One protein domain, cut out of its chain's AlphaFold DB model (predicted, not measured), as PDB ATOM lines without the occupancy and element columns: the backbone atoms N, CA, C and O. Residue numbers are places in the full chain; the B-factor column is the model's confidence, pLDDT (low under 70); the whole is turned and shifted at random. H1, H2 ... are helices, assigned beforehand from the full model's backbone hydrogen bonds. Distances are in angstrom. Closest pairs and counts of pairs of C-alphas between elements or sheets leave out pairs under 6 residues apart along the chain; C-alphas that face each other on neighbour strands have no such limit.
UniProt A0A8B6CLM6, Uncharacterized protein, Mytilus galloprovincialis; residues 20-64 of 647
ATOM      1  N   LYS A  20       8.805  35.230  46.706       46.62
ATOM      2  CA  LYS A  20       7.942  36.183  47.414       46.62
ATOM      3  C   LYS A  20       6.499  35.737  47.188       46.62
ATOM      4  O   LYS A  20       6.007  35.810  46.065       46.62
ATOM      5  N   ARG A  21       5.839  35.229  48.233       49.34
ATOM      6  CA  ARG A  21       4.414  34.889  48.174       49.34
ATOM      7  C   ARG A  21       3.659  36.191  47.942       49.34
ATOM      8  O   ARG A  21       3.649  37.065  48.807       49.34
ATOM      9  N   TYR A  22       3.082  36.346  46.758       55.50
ATOM     10  CA  TYR A  22       2.233  37.488  46.457       55.50
ATOM     11  C   TYR A  22       0.928  37.320  47.231       55.50
ATOM     12  O   TYR A  22       0.200  36.350  47.035       55.50
ATOM     13  N   ILE A  23       0.657  38.246  48.150       68.75
ATOM     14  CA  ILE A  23      -0.618  38.295  48.866       68.75
ATOM     15  C   ILE A  23      -1.685  38.651  47.836       68.75
ATOM     16  O   ILE A  23      -1.660  39.739  47.260       68.75
ATOM     17  N   ILE A  24      -2.599  37.716  47.594       76.88
ATOM     18  CA  ILE A  24      -3.704  37.892  46.661       76.88
ATOM     19  C   ILE A  24      -4.699  38.889  47.277       76.88
ATOM     20  O   ILE A  24      -5.132  38.718  48.416       76.88
ATOM     21  N   LYS A  25      -5.053  39.948  46.539       83.75
ATOM     22  CA  LYS A  25      -5.939  41.029  47.004       83.75
ATOM     23  C   LYS A  25      -7.176  41.145  46.117       83.75
ATOM     24  O   LYS A  25      -7.084  41.085  44.891       83.75
ATOM     25  N   ARG A  26      -8.339  41.386  46.726       83.75
ATOM     26  CA  ARG A  26      -9.568  41.727  45.995       83.75
ATOM     27  C   ARG A  26      -9.552  43.195  45.573       83.75
ATOM     28  O   ARG A  26      -9.165  44.065  46.352       83.75
ATOM     29  N   CYS A  27     -10.005  43.481  44.354       90.88
ATOM     30  CA  CYS A  27     -10.135  44.845  43.862       90.88
ATOM     31  C   CYS A  27     -11.188  45.641  44.668       90.88
ATOM     32  O   CYS A  27     -12.325  45.192  44.787       90.88
ATOM     33  N   PRO A  28     -10.858  46.834  45.198       89.06
ATOM     34  CA  PRO A  28     -11.774  47.669  45.983       89.06
ATOM     35  C   PRO A  28     -12.654  48.588  45.115       89.06
ATOM     36  O   PRO A  28     -13.370  49.441  45.643       89.06
ATOM     37  N   TYR A  29     -12.560  48.491  43.785       85.75
ATOM     38  CA  TYR A  29     -13.325  49.326  42.862       85.75
ATOM     39  C   TYR A  29     -14.779  48.834  42.784       85.75
ATOM     40  O   TYR A  29     -15.025  47.639  42.625       85.75
ATOM     41  N   LYS A  30     -15.761  49.739  42.908       80.62
ATOM     42  CA  LYS A  30     -17.188  49.377  43.000       80.62
ATOM     43  C   LYS A  30     -17.625  48.586  41.760       80.62
ATOM     44  O   LYS A  30     -17.492  49.075  40.644       80.62
ATOM     45  N   GLY A  31     -18.147  47.377  41.975       77.88
ATOM     46  CA  GLY A  31     -18.587  46.474  40.905       77.88
ATOM     47  C   GLY A  31     -17.484  45.605  40.291       77.88
ATOM     48  O   GLY A  31     -17.794  44.749  39.471       77.88
ATOM     49  N   CYS A  32     -16.218  45.765  40.697       77.81
ATOM     50  CA  CYS A  32     -15.150  44.862  40.280       77.81
ATOM     51  C   CYS A  32     -14.988  43.710  41.272       77.81
ATOM     52  O   CYS A  32     -14.758  43.928  42.461       77.81
ATOM     53  N   LEU A  33     -15.082  42.477  40.777       82.44
ATOM     54  CA  LEU A  33     -14.923  41.259  41.580       82.44
ATOM     55  C   LEU A  33     -13.549  40.599  41.401       82.44
ATOM     56  O   LEU A  33     -13.325  39.508  41.908       82.44
ATOM     57  N   ALA A  34     -12.621  41.253  40.697       78.12
ATOM     58  CA  ALA A  34     -11.325  40.668  40.392       78.12
ATOM     59  C   ALA A  34     -10.482  40.446  41.657       78.12
ATOM     60  O   ALA A  34     -10.305  41.348  42.483       78.12
ATOM     61  N   ILE A  35      -9.929  39.242  41.762       86.19
ATOM     62  CA  ILE A  35      -8.965  38.826  42.775       86.19
ATOM     63  C   ILE A  35      -7.611  38.740  42.068       86.19
ATOM     64  O   ILE A  35      -7.472  38.012  41.088       86.19
ATOM     65  N   VAL A  36      -6.642  39.550  42.490       87.31
ATOM     66  CA  VAL A  36      -5.393  39.765  41.746       87.31
ATOM     67  C   VAL A  36      -4.181  39.771  42.670       87.31
ATOM     68  O   VAL A  36      -4.229  40.265  43.796       87.31
ATOM     69  N   ASP A  37      -3.066  39.256  42.170       84.38
ATOM     70  CA  ASP A  37      -1.753  39.285  42.820       84.38
ATOM     71  C   ASP A  37      -1.134  40.701  42.818       84.38
ATOM     72  O   ASP A  37      -0.453  41.102  43.762       84.38
ATOM     73  N   ARG A  38      -1.409  41.497  41.773       88.94
ATOM     74  CA  ARG A  38      -0.907  42.868  41.578       88.94
ATOM     75  C   ARG A  38      -2.048  43.867  41.423       88.94
ATOM     76  O   ARG A  38      -2.359  44.343  40.329       88.94
ATOM     77  N   LEU A  39      -2.641  44.245  42.555       91.19
ATOM     78  CA  LEU A  39      -3.775  45.174  42.608       91.19
ATOM     79  C   LEU A  39      -3.521  46.504  41.879       91.19
ATOM     80  O   LEU A  39      -4.406  47.027  41.205       91.19
ATOM     81  N   THR A  40      -2.303  47.035  41.974       92.69
ATOM     82  CA  THR A  40      -1.908  48.286  41.317       92.69
ATOM     83  C   THR A  40      -2.066  48.211  39.800       92.69
ATOM     84  O   THR A  40      -2.671  49.095  39.198       92.69
ATOM     85  N   ASP A  41      -1.565  47.143  39.175       93.69
ATOM     86  CA  ASP A  41      -1.612  46.986  37.719       93.69
ATOM     87  C   ASP A  41      -3.041  46.726  37.238       93.69
ATOM     88  O   ASP A  41      -3.452  47.236  36.195       93.69
ATOM     89  N   HIS A  42      -3.827  46.000  38.031       93.50
ATOM     90  CA  HIS A  42      -5.242  45.790  37.764       93.50
ATOM     91  C   HIS A  42      -6.040  47.106  37.784       93.50
ATOM     92  O   HIS A  42      -6.753  47.403  36.825       93.50
ATOM     93  N   LEU A  43      -5.875  47.936  38.824       93.94
ATOM     94  CA  LEU A  43      -6.543  49.240  38.935       93.94
ATOM     95  C   LEU A  43      -6.172  50.179  37.777       93.94
ATOM     96  O   LEU A  43      -7.036  50.873  37.240       93.94
ATOM     97  N   VAL A  44      -4.914  50.158  37.337       94.12
ATOM     98  CA  VAL A  44      -4.460  50.967  36.197       94.12
ATOM     99  C   VAL A  44      -5.031  50.446  34.876       94.12
ATOM    100  O   VAL A  44      -5.525  51.223  34.064       94.12
ATOM    101  N   ARG A  45      -5.003  49.131  34.632       92.75
ATOM    102  CA  ARG A  45      -5.390  48.566  33.327       92.75
ATOM    103  C   ARG A  45      -6.899  48.467  33.135       92.75
ATOM    104  O   ARG A  45      -7.389  48.823  32.061       92.75
ATOM    105  N   LYS A  46      -7.615  47.974  34.151       91.31
ATOM    106  CA  LYS A  46      -9.054  47.670  34.091       91.31
ATOM    107  C   LYS A  46      -9.927  48.833  34.552       91.31
ATOM    108  O   LYS A  46     -10.994  49.025  33.989       91.31
ATOM    109  N   HIS A  47      -9.454  49.637  35.505       91.56
ATOM    110  CA  HIS A  47     -10.203  50.793  36.019       91.56
ATOM    111  C   HIS A  47      -9.632  52.141  35.585       91.56
ATOM    112  O   HIS A  47     -10.129  53.175  36.022       91.56
ATOM    113  N   LYS A  48      -8.596  52.130  34.734       94.12
ATOM    114  CA  LYS A  48      -7.947  53.328  34.180       94.12
ATOM    115  C   LYS A  48      -7.536  54.341  35.258       94.12
ATOM    116  O   LYS A  48      -7.469  55.537  35.005       94.12
ATOM    117  N   VAL A  49      -7.227  53.863  36.468       91.31
ATOM    118  CA  VAL A  49      -6.776  54.714  37.574       91.31
ATOM    119  C   VAL A  49      -5.323  55.110  37.320       91.31
ATOM    120  O   VAL A  49      -4.462  54.246  37.164       91.31
ATOM    121  N   ALA A  50      -5.019  56.408  37.290       91.19
ATOM    122  CA  ALA A  50      -3.665  56.874  36.992       91.19
ATOM    123  C   ALA A  50      -2.644  56.394  38.044       91.19
ATOM    124  O   ALA A  50      -2.884  56.483  39.254       91.19
ATOM    125  N   ARG A  51      -1.472  55.929  37.577       88.19
ATOM    126  CA  ARG A  51      -0.455  55.183  38.356       88.19
ATOM    127  C   ARG A  51       0.159  55.953  39.537       88.19
ATOM    128  O   ARG A  51       0.745  55.342  40.422       88.19
ATOM    129  N   LYS A  52       0.017  57.282  39.562       89.31
ATOM    130  CA  LYS A  52       0.491  58.171  40.643       89.31
ATOM    131  C   LYS A  52      -0.635  58.983  41.301       89.31
ATOM    132  O   LYS A  52      -0.356  59.907  42.056       89.31
ATOM    133  N   SER A  53      -1.901  58.662  41.029       91.44
ATOM    134  CA  SER A  53      -3.032  59.412  41.587       91.44
ATOM    135  C   SER A  53      -3.229  59.154  43.084       91.44
ATOM    136  O   SER A  53      -2.991  58.052  43.589       91.44
ATOM    137  N   TYR A  54      -3.752  60.158  43.792       91.06
ATOM    138  CA  TYR A  54      -4.216  60.006  45.175       91.06
ATOM    139  C   TYR A  54      -5.293  58.911  45.300       91.06
ATOM    140  O   TYR A  54      -5.313  58.146  46.266       91.06
ATOM    141  N   GLN A  55      -6.138  58.770  44.275       86.25
ATOM    142  CA  GLN A  55      -7.179  57.747  44.201       86.25
ATOM    143  C   GLN A  55      -6.606  56.320  44.234       86.25
ATOM    144  O   GLN A  55      -7.154  55.471  44.937       86.25
ATOM    145  N   LEU A  56      -5.481  56.060  43.555       92.00
ATOM    146  CA  LEU A  56      -4.805  54.758  43.593       92.00
ATOM    147  C   LEU A  56      -4.324  54.414  45.008       92.00
ATOM    148  O   LEU A  56      -4.613  53.325  45.502       92.00
ATOM    149  N   LYS A  57      -3.670  55.366  45.691       88.44
ATOM    150  CA  LYS A  57      -3.196  55.191  47.076       88.44
ATOM    151  C   LYS A  57      -4.355  54.951  48.049       88.44
ATOM    152  O   LYS A  57      -4.265  54.087  48.918       88.44
ATOM    153  N   ARG A  58      -5.469  55.676  47.885       91.50
ATOM    154  CA  ARG A  58      -6.686  55.502  48.699       91.50
ATOM    155  C   ARG A  58      -7.311  54.117  48.508       91.50
ATOM    156  O   ARG A  58      -7.741  53.505  49.482       91.50
ATOM    157  N   LEU A  59      -7.357  53.616  47.274       88.56
ATOM    158  CA  LEU A  59      -7.883  52.283  46.968       88.56
ATOM    159  C   LEU A  59      -6.961  51.173  47.493       88.56
ATOM    160  O   LEU A  59      -7.454  50.217  48.080       88.56
ATOM    161  N   GLN A  60      -5.641  51.321  47.377       89.06
ATOM    162  CA  GLN A  60      -4.682  50.366  47.946       89.06
ATOM    163  C   GLN A  60      -4.825  50.247  49.472       89.06
ATOM    164  O   GLN A  60      -4.981  49.134  49.973       89.06
ATOM    165  N   LYS A  61      -4.911  51.374  50.197       84.94
ATOM    166  CA  LYS A  61      -5.118  51.374  51.658       84.94
ATOM    167  C   LYS A  61      -6.412  50.676  52.092       84.94
ATOM    168  O   LYS A  61      -6.421  49.978  53.099       84.94
ATOM    169  N   ARG A  62      -7.497  50.782  51.311       80.69
ATOM    170  CA  ARG A  62      -8.764  50.070  51.593       80.69
ATOM    171  C   ARG A  62      -8.635  48.545  51.563       80.69
ATOM    172  O   ARG A  62      -9.465  47.866  52.149       80.69
ATOM    173  N   THR A  63      -7.615  48.012  50.893       73.25
ATOM    174  CA  THR A  63      -7.349  46.564  50.843       73.25
ATOM    175  C   THR A  63      -6.358  46.081  51.897       73.25
ATOM    176  O   THR A  63      -6.200  44.878  52.058       73.25
ATOM    177  N   GLU A  64      -5.701  46.991  52.621       66.50
ATOM    178  CA  GLU A  64      -4.714  46.660  53.660       66.50
ATOM    179  C   GLU A  64      -5.360  46.388  55.032       66.50
ATOM    180  O   GLU A  64      -4.734  45.755  55.875       66.50
TER     181      GLU A  64
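AT A GLANCE: This is residues 20 to 64 of the 647 residues of an uncharacterized protein of Mytilus galloprovincialis (UniProt A0A8B6CLM6). Two short helices, H2 and H1, touch at a steep tilt, and before them a long stretch with no named element folds back on itself in a loop, residues 25 to 26 pairing antiparallel with residues 35 to 36. The printed part has 45 residues, with H1 then H2 along the chain and no named strand. The class is all helix, though under half of the residues are in named elements. It is compact and rounded, with a radius of gyration of the C-alphas of 9.8 A and spans of 26 by 21 by 18 A.

IN THESE COORDINATES: H2, residues 54 to 64, measures 15.8 A from C-alpha 54 to C-alpha 64 at (-4.714, 46.660, 53.660). H1, residues 39 to 46, measures 10.3 A and begins at C-alpha 39, (-3.775, 45.174, 42.608).

HOW THE PARTS SIT: H2 and H1 touch, their closest C-alphas, of Leu 56 and Leu 43, being 7.4 A apart. They run opposite ways at a steep tilt of 51 degrees. Every O i to N i+4 pair is within hydrogen-bond range in H1, and 6 of 7 in H2.

THE WHOLE: The C-alphas of Lys 20 and Gly 31, 29.2 A apart, are the two farthest apart. The printed part has no cut, and the link from H1 to H2 is short. pLDDT is under 70 at residues 20 to 23 and 64.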